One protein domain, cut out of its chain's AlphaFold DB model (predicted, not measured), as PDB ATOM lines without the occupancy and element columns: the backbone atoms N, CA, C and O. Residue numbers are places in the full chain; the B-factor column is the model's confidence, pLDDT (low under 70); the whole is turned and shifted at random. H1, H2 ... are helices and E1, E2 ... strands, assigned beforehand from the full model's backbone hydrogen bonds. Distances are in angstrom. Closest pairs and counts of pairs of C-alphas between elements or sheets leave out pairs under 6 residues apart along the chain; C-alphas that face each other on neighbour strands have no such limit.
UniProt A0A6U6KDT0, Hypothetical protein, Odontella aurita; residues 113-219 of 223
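What this domain is: This is residues 113 to 219 of the 223 residues of the protein "Hypothetical protein" of Odontella aurita (UniProt A0A6U6KDT0). The model is a long rod, with the two-stranded hairpin E1 and E2 making one end and the helix H4 the other. Between them, the hairpin E3 and E4 and the short helices H2 and H3 form a small body, and residues 211 to 219 of H4 stick out beyond it. The 107 printed residues, with four named helices and four named strands in the order H1, E1, E2, E3, E4, H2, H3, H4, are of mixed class, with two separate antiparallel sheets. The whole is loose, with a radius of gyration of the C-alphas of 18.6 A and spans of 78 by 24 by 19 A.

How they stand to each other: H1, residues 116 to 119, is close but not clearly touching H4, residues 195 to 219; their closest C-alphas, Arg 119 and Glu 195, are 6.3 A apart. E1, residues 129 to 134, and E2, residues 140 to 145, form an antiparallel hairpin, with N 131 and O 143 at 3.0 A. E3, residues 149 to 156, and E4, residues 161 to 168, form another, with N 152 and O 165 at 3.0 A; E3 bends by 55 degrees at residue 152. H2, residues 169 to 178, and H3, residues 181 to 187, touch only at the corner, closest at the C-alphas of Ile 175 and Tyr 184, 5.4 A. H3 touches residues 196 to 203 of H4 about perpendicular, at 86 degrees, closest at the C-alphas of Leu 185 and Lys 200, 5.7 A. In H2, H3 and H4 every O i to N i+4 pair is within hydrogen-bond range; H1 is too short for one.

Where its parts are: H1 begins at C-alpha 116 (138.077, 136.754, 127.103). E1 is 15.9 A long, E2 15.1 A, E3 19.9 A, E4 20.1 A and H2 14.5 A. H4, 36.8 A long, ends at C-alpha 219 (183.749, 140.879, 116.994).

The domain as a whole: The C-alphas farthest apart, Ser 137 and Val 219, are 78.3 A apart. The printed part has no cut, no link is long, and no printed residue is under pLDDT 70.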
ATOM      1  N   GLN A 113     140.160 127.276 130.523       77.00
ATOM      2  CA  GLN A 113     139.693 128.206 129.504       77.00
ATOM      3  C   GLN A 113     139.429 129.547 130.187       77.00
ATOM      4  O   GLN A 113     138.457 129.724 130.921       77.00
ATOM      5  N   ARG A 114     140.377 130.467 130.018       86.69
ATOM      6  CA  ARG A 114     140.358 131.784 130.641       86.69
ATOM      7  C   ARG A 114     139.334 132.649 129.925       86.69
ATOM      8  O   ARG A 114     139.267 132.636 128.695       86.69
ATOM      9  N   SER A 115     138.572 133.445 130.671       91.62
ATOM     10  CA  SER A 115     137.595 134.344 130.056       91.62
ATOM     11  C   SER A 115     138.275 135.324 129.096       91.62
ATOM     12  O   SER A 115     139.399 135.774 129.341       91.62
ATOM     13  N   ASN A 116     137.570 135.739 128.038       92.19
ATOM     14  CA  ASN A 116     138.077 136.754 127.103       92.19
ATOM     15  C   ASN A 116     138.487 138.053 127.813       92.19
ATOM     16  O   ASN A 116     139.392 138.737 127.354       92.19
ATOM     17  N   ARG A 117     137.876 138.379 128.961       93.12
ATOM     18  CA  ARG A 117     138.286 139.515 129.797       93.12
ATOM     19  C   ARG A 117     139.701 139.326 130.355       93.12
ATOM     20  O   ARG A 117     140.491 140.261 130.286       93.12
ATOM     21  N   SER A 118     140.007 138.145 130.891       93.69
ATOM     22  CA  SER A 118     141.319 137.843 131.477       93.69
ATOM     23  C   SER A 118     142.443 137.735 130.436       93.69
ATOM     24  O   SER A 118     143.599 137.982 130.759       93.69
ATOM     25  N   ARG A 119     142.107 137.404 129.180       93.00
ATOM     26  CA  ARG A 119     143.056 137.329 128.052       93.00
ATOM     27  C   ARG A 119     143.528 138.705 127.562       93.00
ATOM     28  O   ARG A 119     144.601 138.795 126.978       93.00
ATOM     29  N   ARG A 120     142.763 139.771 127.811       93.31
ATOM     30  CA  ARG A 120     143.083 141.160 127.412       93.31
ATOM     31  C   ARG A 120     144.042 141.879 128.374       93.31
ATOM     32  O   ARG A 120     143.988 143.093 128.516       93.31
ATOM     33  N   GLY A 121     144.789 141.155 129.202       95.44
ATOM     34  CA  GLY A 121     145.645 141.808 130.183       95.44
ATOM     35  C   GLY A 121     146.262 140.866 131.202       95.44
ATOM     36  O   GLY A 121     146.304 139.651 131.018       95.44
ATOM     37  N   LEU A 122     146.739 141.445 132.300       96.56
ATOM     38  CA  LEU A 122     147.493 140.756 133.341       96.56
ATOM     39  C   LEU A 122     146.611 140.558 134.575       96.56
ATOM     40  O   LEU A 122     146.368 141.477 135.355       96.56
ATOM     41  N   TYR A 123     146.107 139.335 134.733       96.06
ATOM     42  CA  TYR A 123     145.151 138.998 135.791       96.06
ATOM     43  C   TYR A 123     145.726 138.116 136.903       96.06
ATOM     44  O   TYR A 123     145.060 137.944 137.923       96.06
ATOM     45  N   ASP A 124     146.943 137.592 136.728       94.38
ATOM     46  CA  ASP A 124     147.646 136.768 137.724       94.38
ATOM     47  C   ASP A 124     146.792 135.586 138.227       94.38
ATOM     48  O   ASP A 124     146.527 135.407 139.412       94.38
ATOM     49  N   GLY A 125     146.210 134.845 137.279       92.00
ATOM     50  CA  GLY A 125     145.351 133.691 137.561       92.00
ATOM     51  C   GLY A 125     143.942 134.017 138.072       92.00
ATOM     52  O   GLY A 125     143.130 133.103 138.215       92.00
ATOM     53  N   LYS A 126     143.607 135.292 138.311       93.81
ATOM     54  CA  LYS A 126     142.248 135.696 138.698       93.81
ATOM     55  C   LYS A 126     141.322 135.736 137.488       93.81
ATOM     56  O   LYS A 126     141.658 136.284 136.444       93.81
ATOM     57  N   ASP A 127     140.109 135.231 137.657       94.50
ATOM     58  CA  ASP A 127     139.059 135.326 136.647       94.50
ATOM     59  C   ASP A 127     137.701 135.618 137.305       94.50
ATOM     60  O   ASP A 127     137.578 135.655 138.533       94.50
ATOM     61  N   ILE A 128     136.678 135.862 136.489       94.94
ATOM     62  CA  ILE A 128     135.302 136.040 136.945       94.94
ATOM     63  C   ILE A 128     134.835 134.738 137.598       94.94
ATOM     64  O   ILE A 128     134.808 133.686 136.963       94.94
ATOM     65  N   ARG A 129     134.399 134.822 138.857       94.50
ATOM     66  CA  ARG A 129     133.795 133.689 139.567       94.50
ATOM     67  C   ARG A 129     132.280 133.837 139.588       94.50
ATOM     68  O   ARG A 129     131.759 134.938 139.766       94.50
ATOM     69  N   SER A 130     131.558 132.738 139.418       96.00
ATOM     70  CA  SER A 130     130.113 132.679 139.646       96.00
ATOM     71  C   SER A 130     129.829 132.219 141.077       96.00
ATOM     72  O   SER A 130     130.603 131.474 141.675       96.00
ATOM     73  N   GLY A 131     128.717 132.677 141.640       97.62
ATOM     74  CA  GLY A 131     128.185 132.140 142.889       97.62
ATOM     75  C   GLY A 131     126.753 132.599 143.117       97.62
ATOM     76  O   GLY A 131     126.101 133.078 142.187       97.62
ATOM     77  N   ASN A 132     126.260 132.445 144.343       98.31
ATOM     78  CA  ASN A 132     124.897 132.824 144.704       98.31
ATOM     79  C   ASN A 132     124.910 133.920 145.780       98.31
ATOM     80  O   ASN A 132     125.815 133.955 146.609       98.31
ATOM     81  N   ASN A 133     123.919 134.804 145.761       97.81
ATOM     82  CA  ASN A 133     123.487 135.540 146.939       97.81
ATOM     83  C   ASN A 133     122.489 134.653 147.700       97.81
ATOM     84  O   ASN A 133     121.688 133.967 147.062       97.81
ATOM     85  N   VAL A 134     122.574 134.623 149.028       97.50
ATOM     86  CA  VAL A 134     121.768 133.750 149.891       97.50
ATOM     87  C   VAL A 134     121.043 134.640 150.892       97.50
ATOM     88  O   VAL A 134     121.693 135.374 151.632       97.50
ATOM     89  N   SER A 135     119.710 134.621 150.877       97.06
ATOM     90  CA  SER A 135     118.898 135.341 151.867       97.06
ATOM     91  C   SER A 135     118.856 134.600 153.206       97.06
ATOM     92  O   SER A 135     119.206 133.426 153.280       97.06
ATOM     93  N   PHE A 136     118.332 135.254 154.247       97.69
ATOM     94  CA  PHE A 136     118.042 134.616 155.539       97.69
ATOM     95  C   PHE A 136     117.141 133.373 155.394       97.69
ATOM     96  O   PHE A 136     117.368 132.347 156.020       97.69
ATOM     97  N   SER A 137     116.177 133.427 154.469       97.50
ATOM     98  CA  SER A 137     115.321 132.297 154.078       97.50
ATOM     99  C   SER A 137     115.989 131.287 153.128       97.50
ATOM    100  O   SER A 137     115.304 130.470 152.518       97.50
ATOM    101  N   ASN A 138     117.312 131.352 152.948       96.69
ATOM    102  CA  ASN A 138     118.112 130.488 152.074       96.69
ATOM    103  C   ASN A 138     117.699 130.467 150.591       96.69
ATOM    104  O   ASN A 138     118.071 129.555 149.843       96.69
ATOM    105  N   LYS A 139     116.995 131.499 150.111       97.38
ATOM    106  CA  LYS A 139     116.701 131.659 148.681       97.38
ATOM    107  C   LYS A 139     117.981 132.079 147.955       97.38
ATOM    108  O   LYS A 139     118.625 133.062 148.326       97.38
ATOM    109  N   LYS A 140     118.368 131.314 146.928       98.12
ATOM    110  CA  LYS A 140     119.637 131.475 146.197       98.12
ATOM    111  C   LYS A 140     119.414 132.196 144.868       98.12
ATOM    112  O   LYS A 140     118.769 131.650 143.979       98.12
ATOM    113  N   THR A 141     120.015 133.370 144.688       98.12
ATOM    114  CA  THR A 141     120.004 134.107 143.408       98.12
ATOM    115  C   THR A 141     121.405 134.186 142.810       98.12
ATOM    116  O   THR A 141     122.394 134.287 143.529       98.12
ATOM    117  N   LYS A 142     121.543 134.087 141.484       98.12
ATOM    118  CA  LYS A 142     122.861 134.060 140.822       98.12
ATOM    119  C   LYS A 142     123.544 135.429 140.874       98.12
ATOM    120  O   LYS A 142     122.932 136.445 140.568       98.12
ATOM    121  N   ARG A 143     124.849 135.449 141.172       97.38
ATOM    122  CA  ARG A 143     125.714 136.641 141.100       97.38
ATOM    123  C   ARG A 143     127.079 136.317 140.488       97.38
ATOM    124  O   ARG A 143     127.509 135.163 140.451       97.38
ATOM    125  N   LYS A 144     127.778 137.353 140.019       96.69
ATOM    126  CA  LYS A 144     129.144 137.267 139.475       96.69
ATOM    127  C   LYS A 144     130.100 138.090 140.338       96.69
ATOM    128  O   LYS A 144     129.817 139.245 140.638       96.69
ATOM    129  N   PHE A 145     131.244 137.514 140.686       96.31
ATOM    130  CA  PHE A 145     132.337 138.172 141.394       96.31
ATOM    131  C   PHE A 145     133.414 138.548 140.374       96.31
ATOM    132  O   PHE A 145     134.085 137.679 139.814       96.31
ATOM    133  N   LYS A 146     133.543 139.846 140.089       95.44
ATOM    134  CA  LYS A 146     134.556 140.374 139.167       95.44
ATOM    135  C   LYS A 146     135.834 140.710 139.950       95.44
ATOM    136  O   LYS A 146     135.719 141.251 141.049       95.44
ATOM    137  N   PRO A 147     137.033 140.432 139.411       96.19
ATOM    138  CA  PRO A 147     138.268 140.933 140.005       96.19
ATOM    139  C   PRO A 147     138.343 142.463 139.890       96.19
ATOM    140  O   PRO A 147     137.763 143.047 138.972       96.19
ATOM    141  N   ASN A 148     139.082 143.100 140.801       96.00
ATOM    142  CA  ASN A 148     139.396 144.525 140.720       96.00
ATOM    143  C   ASN A 148     140.463 144.754 139.635       96.00
ATOM    144  O   ASN A 148     141.582 144.252 139.772       96.00
ATOM    145  N   VAL A 149     140.098 145.444 138.551       96.75
ATOM    146  CA  VAL A 149     140.921 145.625 137.345       96.75
ATOM    147  C   VAL A 149     141.058 147.109 137.040       96.75
ATOM    148  O   VAL A 149     140.055 147.813 136.937       96.75
ATOM    149  N   PHE A 150     142.287 147.548 136.789       96.44
ATOM    150  CA  PHE A 150     142.629 148.909 136.389       96.44
ATOM    151  C   PHE A 150     143.246 148.928 134.991       96.44
ATOM    152  O   PHE A 150     143.891 147.969 134.580       96.44
ATOM    153  N   LYS A 151     143.071 150.026 134.251       97.31
ATOM    154  CA  LYS A 151     143.859 150.300 133.040       97.31
ATOM    155  C   LYS A 151     145.103 151.080 133.464       97.31
ATOM    156  O   LYS A 151     144.963 152.211 133.928       97.31
ATOM    157  N   LYS A 152     146.286 150.474 133.377       96.56
ATOM    158  CA  LYS A 152     147.552 151.086 133.816       96.56
ATOM    159  C   LYS A 152     148.659 150.802 132.807       96.56
ATOM    160  O   LYS A 152     148.653 149.755 132.163       96.56
ATOM    161  N   SER A 153     149.579 151.753 132.680       97.44
ATOM    162  CA  SER A 153     150.793 151.613 131.879       97.44
ATOM    163  C   SER A 153     151.925 151.139 132.779       97.44
ATOM    164  O   SER A 153     152.151 151.755 133.820       97.44
ATOM    165  N   VAL A 154     152.613 150.068 132.395       97.25
ATOM    166  CA  VAL A 154     153.779 149.536 133.114       97.25
ATOM    167  C   VAL A 154     154.986 149.621 132.191       97.25
ATOM    168  O   VAL A 154     154.873 149.353 130.997       97.25
ATOM    169  N   TYR A 155     156.114 150.052 132.740       97.44
ATOM    170  CA  TYR A 155     157.358 150.219 132.002       97.44
ATOM    171  C   TYR A 155     158.050 148.868 131.760       97.44
ATOM    172  O   TYR A 155     158.050 148.009 132.645       97.44
ATOM    173  N   SER A 156     158.593 148.690 130.556       97.75
ATOM    174  CA  SER A 156     159.429 147.556 130.156       97.75
ATOM    175  C   SER A 156     160.839 148.068 129.889       97.75
ATOM    176  O   SER A 156     161.007 148.984 129.089       97.75
ATOM    177  N   GLU A 157     161.832 147.476 130.548       96.31
ATOM    178  CA  GLU A 157     163.240 147.875 130.420       96.31
ATOM    179  C   GLU A 157     163.814 147.423 129.077       96.31
ATOM    180  O   GLU A 157     164.504 148.180 128.406       96.31
ATOM    181  N   THR A 158     163.458 146.214 128.636       97.00
ATOM    182  CA  THR A 158     163.957 145.645 127.374       97.00
ATOM    183  C   THR A 158     163.471 146.428 126.153       97.00
ATOM    184  O   THR A 158     164.160 146.488 125.137       97.00
ATOM    185  N   LEU A 159     162.248 146.966 126.220       96.06
ATOM    186  CA  LEU A 159     161.621 147.695 125.115       96.06
ATOM    187  C   LEU A 159     161.785 149.212 125.208       96.06
ATOM    188  O   LEU A 159     161.430 149.881 124.243       96.06
ATOM    189  N   ASP A 160     162.232 149.729 126.357       96.69
ATOM    190  CA  ASP A 160     162.240 151.161 126.688       96.69
ATOM    191  C   ASP A 160     160.874 151.845 126.428       96.69
ATOM    192  O   ASP A 160     160.757 152.975 125.959       96.69
ATOM    193  N   GLU A 161     159.779 151.121 126.692       96.62
ATOM    194  CA  GLU A 161     158.414 151.572 126.393       96.62
ATOM    195  C   GLU A 161     157.463 151.294 127.567       96.62
ATOM    196  O   GLU A 161     157.542 150.273 128.260       96.62
ATOM    197  N   LYS A 162     156.492 152.194 127.778       97.44
ATOM    198  CA  LYS A 162     155.380 151.989 128.720       97.44
ATOM    199  C   LYS A 162     154.211 151.280 128.035       97.44
ATOM    200  O   LYS A 162     153.439 151.904 127.307       97.44
ATOM    201  N   ILE A 163     153.994 150.008 128.358       96.81
ATOM    202  CA  ILE A 163     152.910 149.204 127.780       96.81
ATOM    203  C   ILE A 163     151.632 149.349 128.608       96.81
ATOM    204  O   ILE A 163     151.630 149.172 129.829       96.81
ATOM    205  N   ARG A 164     150.511 149.649 127.945       97.19
ATOM    206  CA  ARG A 164     149.193 149.771 128.587       97.19
ATOM    207  C   ARG A 164     148.491 148.419 128.658       97.19
ATOM    208  O   ARG A 164     148.264 147.801 127.625       97.19
ATOM    209  N   PHE A 165     148.045 148.024 129.848       96.69
ATOM    210  CA  PHE A 165     147.264 146.800 130.047       96.69
ATOM    211  C   PHE A 165     146.041 147.021 130.938       96.69
ATOM    212  O   PHE A 165     145.959 147.965 131.732       96.69
ATOM    213  N   HIS A 166     145.107 146.073 130.868       97.25
ATOM    214  CA  HIS A 166     144.180 145.798 131.960       97.25
ATOM    215  C   HIS A 166     144.871 144.944 133.028       97.25
ATOM    216  O   HIS A 166     145.201 143.788 132.772       97.25
ATOM    217  N   ILE A 167     145.080 145.488 134.223       97.31
ATOM    218  CA  ILE A 167     145.895 144.870 135.274       97.31
ATOM    219  C   ILE A 167     145.084 144.727 136.562       97.31
ATOM    220  O   ILE A 167     144.395 145.659 136.985       97.31
ATOM    221  N   THR A 168     145.153 143.561 137.201       97.75
ATOM    222  CA  THR A 168     144.602 143.361 138.548       97.75
ATOM    223  C   THR A 168     145.566 143.840 139.632       97.75
ATOM    224  O   THR A 168     146.779 143.868 139.448       97.75
ATOM    225  N   THR A 169     145.054 144.146 140.825       96.94
ATOM    226  CA  THR A 169     145.915 144.527 141.964       96.94
ATOM    227  C   THR A 169     146.901 143.440 142.387       96.94
ATOM    228  O   THR A 169     147.965 143.763 142.898       96.94
ATOM    229  N   SER A 170     146.576 142.156 142.191       96.88
ATOM    230  CA  SER A 170     147.554 141.082 142.425       96.88
ATOM    231  C   SER A 170     148.651 141.087 141.382       96.88
ATOM    232  O   SER A 170     149.801 140.955 141.760       96.88
ATOM    233  N   ALA A 171     148.311 141.287 140.105       97.38
ATOM    234  CA  ALA A 171     149.312 141.341 139.052       97.38
ATOM    235  C   ALA A 171     150.301 142.493 139.278       97.38
ATOM    236  O   ALA A 171     151.492 142.269 139.133       97.38
ATOM    237  N   LEU A 172     149.836 143.672 139.715       97.19
ATOM    238  CA  LEU A 172     150.730 144.778 140.099       97.19
ATOM    239  C   LEU A 172     151.698 144.371 141.220       97.19
ATOM    240  O   LEU A 172     152.902 144.469 141.045       97.19
ATOM    241  N   ARG A 173     151.188 143.799 142.318       97.06
ATOM    242  CA  ARG A 173     152.038 143.322 143.427       97.06
ATOM    243  C   ARG A 173     153.024 142.239 142.993       97.06
ATOM    244  O   ARG A 173     154.140 142.183 143.494       97.06
ATOM    245  N   SER A 174     152.603 141.357 142.090       97.56
ATOM    246  CA  SER A 174     153.460 140.319 141.527       97.56
ATOM    247  C   SER A 174     154.564 140.936 140.664       97.56
ATOM    248  O   SER A 174     155.711 140.545 140.822       97.56
ATOM    249  N   ILE A 175     154.254 141.926 139.820       97.50
ATOM    250  CA  ILE A 175     155.247 142.679 139.033       97.50
ATOM    251  C   ILE A 175     156.304 143.302 139.953       97.50
ATOM    252  O   ILE A 175     157.495 143.094 139.726       97.50
ATOM    253  N   ASP A 176     155.876 143.971 141.023       96.75
ATOM    254  CA  ASP A 176     156.792 144.574 141.997       96.75
ATOM    255  C   ASP A 176     157.659 143.499 142.676       96.75
ATOM    256  O   ASP A 176     158.874 143.644 142.785       96.75
ATOM    257  N   LYS A 177     157.060 142.357 143.049       97.50
ATOM    258  CA  LYS A 177     157.770 141.220 143.660       97.50
ATOM    259  C   LYS A 177     158.829 140.601 142.744       97.50
ATOM    260  O   LYS A 177     159.846 140.121 143.238       97.50
ATOM    261  N   PHE A 178     158.589 140.542 141.435       96.56
ATOM    262  CA  PHE A 178     159.566 140.006 140.482       96.56
ATOM    263  C   PHE A 178     160.620 141.033 140.056       96.56
ATOM    264  O   PHE A 178     161.548 140.646 139.346       96.56
ATOM    265  N   GLY A 179     160.495 142.293 140.485       96.38
ATOM    266  CA  GLY A 179     161.403 143.369 140.100       96.38
ATOM    267  C   GLY A 179     161.200 143.800 138.651       96.38
ATOM    268  O   GLY A 179     162.162 143.847 137.895       96.38
ATOM    269  N   GLY A 180     159.951 144.018 138.229       96.62
ATOM    270  CA  GLY A 180     159.637 144.603 136.921       96.62
ATOM    271  C   GLY A 180     158.749 143.742 136.020       96.62
ATOM    272  O   GLY A 180     158.463 142.568 136.285       96.62
ATOM    273  N   LEU A 181     158.271 144.361 134.936       97.44
ATOM    274  CA  LEU A 181     157.329 143.741 134.000       97.44
ATOM    275  C   LEU A 181     157.954 142.557 133.263       97.44
ATOM    276  O   LEU A 181     157.340 141.492 133.176       97.44
ATOM    277  N   ASP A 182     159.170 142.733 132.762       96.56
ATOM    278  CA  ASP A 182     159.847 141.756 131.910       96.56
ATOM    279  C   ASP A 182     160.110 140.467 132.699       96.56
ATOM    280  O   ASP A 182     159.718 139.372 132.285       96.56
ATOM    281  N   ASN A 183     160.629 140.619 133.921       97.25
ATOM    282  CA  ASN A 183     160.833 139.527 134.870       97.25
ATOM    283  C   ASN A 183     159.532 138.777 135.191       97.25
ATOM    284  O   ASN A 183     159.511 137.541 135.204       97.25
ATOM    285  N   TYR A 184     158.430 139.500 135.405       97.81
ATOM    286  CA  TYR A 184     157.120 138.889 135.626       97.81
ATOM    287  C   TYR A 184     156.639 138.095 134.401       97.81
ATOM    288  O   TYR A 184     156.161 136.966 134.551       97.81
ATOM    289  N   LEU A 185     156.767 138.629 133.185       96.69
ATOM    290  CA  LEU A 185     156.316 137.951 131.963       96.69
ATOM    291  C   LEU A 185     157.130 136.678 131.678       96.69
ATOM    292  O   LEU A 185     156.570 135.670 131.231       96.69
ATOM    293  N   LEU A 186     158.430 136.692 131.970       95.44
ATOM    294  CA  LEU A 186     159.300 135.529 131.799       95.44
ATOM    295  C   LEU A 186     158.999 134.433 132.829       95.44
ATOM    296  O   LEU A 186     158.772 133.289 132.427       95.44
ATOM    297  N   LYS A 187     158.925 134.789 134.118       94.06
ATOM    298  CA  LYS A 187     158.827 133.837 135.242       94.06
ATOM    299  C   LYS A 187     157.404 133.360 135.541       94.06
ATOM    300  O   LYS A 187     157.218 132.264 136.068       94.06
ATOM    301  N   SER A 188     156.379 134.166 135.266       93.62
ATOM    302  CA  SER A 188     155.015 133.829 135.690       93.62
ATOM    303  C   SER A 188     154.374 132.730 134.832       93.62
ATOM    304  O   SER A 188     154.324 132.791 133.604       93.62
ATOM    305  N   LYS A 189     153.753 131.748 135.500       90.12
ATOM    306  CA  LYS A 189     152.931 130.707 134.848       90.12
ATOM    307  C   LYS A 189     151.603 131.232 134.294       90.12
ATOM    308  O   LYS A 189     150.927 130.583 133.500       90.12
ATOM    309  N   HIS A 190     151.180 132.407 134.753       90.44
ATOM    310  CA  HIS A 190     149.875 132.970 134.429       90.44
ATOM    311  C   HIS A 190     149.855 133.683 133.071       90.44
ATOM    312  O   HIS A 190     148.779 134.034 132.590       90.44
ATOM    313  N   VAL A 191     150.992 133.827 132.389       92.06
ATOM    314  CA  VAL A 191     151.104 134.469 131.071       92.06
ATOM    315  C   VAL A 191     151.234 133.396 129.986       92.06
ATOM    316  O   VAL A 191     152.291 133.179 129.410       92.06
ATOM    317  N   ALA A 192     150.132 132.682 129.738       87.56
ATOM    318  CA  ALA A 192     150.083 131.586 128.763       87.56
ATOM    319  C   ALA A 192     149.331 131.954 127.472       87.56
ATOM    320  O   ALA A 192     149.487 131.286 126.459       87.56
ATOM    321  N   SER A 193     148.490 132.992 127.486       89.31
ATOM    322  CA  SER A 193     147.681 133.390 126.330       89.31
ATOM    323  C   SER A 193     147.273 134.863 126.390       89.31
ATOM    324  O   SER A 193     147.319 135.486 127.453       89.31
ATOM    325  N   GLY A 194     146.849 135.407 125.245       92.44
ATOM    326  CA  GLY A 194     146.329 136.772 125.133       92.44
ATOM    327  C   GLY A 194     147.410 137.850 125.024       92.44
ATOM    328  O   GLY A 194     148.524 137.578 124.578       92.44
ATOM    329  N   GLU A 195     147.076 139.072 125.434       94.19
ATOM    330  CA  GLU A 195     147.945 140.253 125.294       94.19
ATOM    331  C   GLU A 195     149.264 140.108 126.064       94.19
ATOM    332  O   GLU A 195     150.321 140.473 125.557       94.19
ATOM    333  N   GLY A 196     149.230 139.494 127.252       95.25
ATOM    334  CA  GLY A 196     150.447 139.237 128.022       95.25
ATOM    335  C   GLY A 196     151.427 138.309 127.294       95.25
ATOM    336  O   GLY A 196     152.634 138.522 127.360       95.25
ATOM    337  N   LEU A 197     150.925 137.307 126.557       95.31
ATOM    338  CA  LEU A 197     151.781 136.426 125.757       95.31
ATOM    339  C   LEU A 197     152.377 137.175 124.558       95.31
ATOM    340  O   LEU A 197     153.542 136.966 124.234       95.31
ATOM    341  N   ALA A 198     151.598 138.048 123.914       96.12
ATOM    342  CA  ALA A 198     152.093 138.879 122.820       96.12
ATOM    343  C   ALA A 198     153.237 139.797 123.288       96.12
ATOM    344  O   ALA A 198     154.286 139.839 122.648       96.12
ATOM    345  N   ALA A 199     153.083 140.438 124.451       96.62
ATOM    346  CA  ALA A 199     154.138 141.245 125.061       96.62
ATOM    347  C   ALA A 199     155.381 140.410 125.407       96.62
ATOM    348  O   ALA A 199     156.496 140.801 125.068       96.62
ATOM    349  N   LYS A 200     155.194 139.218 125.992       96.94
ATOM    350  CA  LYS A 200     156.291 138.280 126.277       96.94
ATOM    351  C   LYS A 200     157.081 137.924 125.014       96.94
ATOM    352  O   LYS A 200     158.305 137.953 125.039       96.94
ATOM    353  N   LYS A 201     156.396 137.609 123.908       97.25
ATOM    354  CA  LYS A 201     157.043 137.298 122.621       97.25
ATOM    355  C   LYS A 201     157.844 138.485 122.083       97.25
ATOM    356  O   LYS A 201     158.975 138.290 121.655       97.25
ATOM    357  N   ARG A 202     157.283 139.699 122.154       97.31
ATOM    358  CA  ARG A 202     157.969 140.926 121.722       97.31
ATOM    359  C   ARG A 202     159.246 141.177 122.531       97.31
ATOM    360  O   ARG A 202     160.274 141.489 121.939       97.31
ATOM    361  N   ILE A 203     159.198 140.997 123.850       97.25
ATOM    362  CA  ILE A 203     160.374 141.127 124.727       97.25
ATOM    363  C   ILE A 203     161.429 140.085 124.362       97.25
ATOM    364  O   ILE A 203     162.571 140.451 124.123       97.25
ATOM    365  N   LEU A 204     161.051 138.809 124.232       97.19
ATOM    366  CA  LEU A 204     161.988 137.744 123.856       97.19
ATOM    367  C   LEU A 204     162.677 138.014 122.513       97.19
ATOM    368  O   LEU A 204     163.878 137.794 122.382       97.19
ATOM    369  N   GLN A 205     161.928 138.521 121.530       97.69
ATOM    370  CA  GLN A 205     162.485 138.914 120.240       97.69
ATOM    371  C   GLN A 205     163.498 140.055 120.387       97.69
ATOM    372  O   GLN A 205     164.569 139.990 119.793       97.69
ATOM    373  N   GLN A 206     163.191 141.074 121.193       97.50
ATOM    374  CA  GLN A 206     164.117 142.184 121.422       97.50
ATOM    375  C   GLN A 206     165.359 141.754 122.203       97.50
ATOM    376  O   GLN A 206     166.463 142.094 121.797       97.50
ATOM    377  N   MET A 207     165.223 140.905 123.225       96.88
ATOM    378  CA  MET A 207     166.379 140.313 123.913       96.88
ATOM    379  C   MET A 207     167.297 139.563 122.937       96.88
ATOM    380  O   MET A 207     168.517 139.693 123.012       96.88
ATOM    381  N   TRP A 208     166.721 138.800 122.001       97.06
ATOM    382  CA  TRP A 208     167.493 138.099 120.973       97.06
ATOM    383  C   TRP A 208     168.231 139.068 120.039       97.06
ATOM    384  O   TRP A 208     169.412 138.866 119.760       97.06
ATOM    385  N   LEU A 209     167.567 140.142 119.602       97.38
ATOM    386  CA  LEU A 209     168.186 141.180 118.773       97.38
ATOM    387  C   LEU A 209     169.316 141.906 119.512       97.38
ATOM    388  O   LEU A 209     170.359 142.148 118.911       97.38
ATOM    389  N   ASN A 210     169.127 142.235 120.791       96.81
ATOM    390  CA  ASN A 210     170.146 142.884 121.621       96.81
ATOM    391  C   ASN A 210     171.393 142.000 121.716       96.81
ATOM    392  O   ASN A 210     172.483 142.451 121.380       96.81
ATOM    393  N   LYS A 211     171.203 140.711 122.019       97.25
ATOM    394  CA  LYS A 211     172.290 139.728 122.067       97.25
ATOM    395  C   LYS A 211     173.045 139.618 120.736       97.25
ATOM    396  O   LYS A 211     174.266 139.522 120.740       97.25
ATOM    397  N   LYS A 212     172.338 139.634 119.596       97.38
ATOM    398  CA  LYS A 212     172.969 139.602 118.262       97.38
ATOM    399  C   LYS A 212     173.850 140.835 118.034       97.38
ATOM    400  O   LYS A 212     174.980 140.693 117.578       97.38
ATOM    401  N   ARG A 213     173.359 142.023 118.402       96.88
ATOM    402  CA  ARG A 213     174.130 143.271 118.280       96.88
ATOM    403  C   ARG A 213     175.368 143.264 119.170       96.88
ATOM    404  O   ARG A 213     176.438 143.587 118.684       96.88
ATOM    405  N   GLU A 214     175.244 142.818 120.419       96.06
ATOM    406  CA  GLU A 214     176.382 142.680 121.343       96.06
ATOM    407  C   GLU A 214     177.467 141.748 120.782       96.06
ATOM    408  O   GLU A 214     178.657 142.033 120.880       96.06
ATOM    409  N   THR A 215     177.085 140.632 120.149       96.00
ATOM    410  CA  THR A 215     178.075 139.746 119.517       96.00
ATOM    411  C   THR A 215     178.768 140.391 118.320       96.00
ATOM    412  O   THR A 215     179.959 140.175 118.131       96.00
ATOM    413  N   GLU A 216     178.050 141.192 117.529       95.75
ATOM    414  CA  GLU A 216     178.611 141.895 116.369       95.75
ATOM    415  C   GLU A 216     179.593 142.996 116.800       95.75
ATOM    416  O   GLU A 216     180.671 143.103 116.219       95.75
ATOM    417  N   THR A 217     179.271 143.757 117.853       96.19
ATOM    418  CA  THR A 217     180.165 144.797 118.393       96.19
ATOM    419  C   THR A 217     181.443 144.198 118.972       96.19
ATOM    420  O   THR A 217     182.528 144.673 118.660       96.19
ATOM    421  N   ASN A 218     181.338 143.096 119.722       95.12
ATOM    422  CA  ASN A 218     182.507 142.429 120.306       95.12
ATOM    423  C   ASN A 218     183.457 141.856 119.238       95.12
ATOM    424  O   ASN A 218     184.669 141.861 119.428       95.12
ATOM    425  N   VAL A 219     182.922 141.354 118.117       95.25
ATOM    426  CA  VAL A 219     183.749 140.879 116.994       95.25
ATOM    427  C   VAL A 219     184.455 142.052 116.314       95.25
ATOM    428  O   VAL A 219     185.645 141.945 116.032       95.25
TER     429      VAL A 219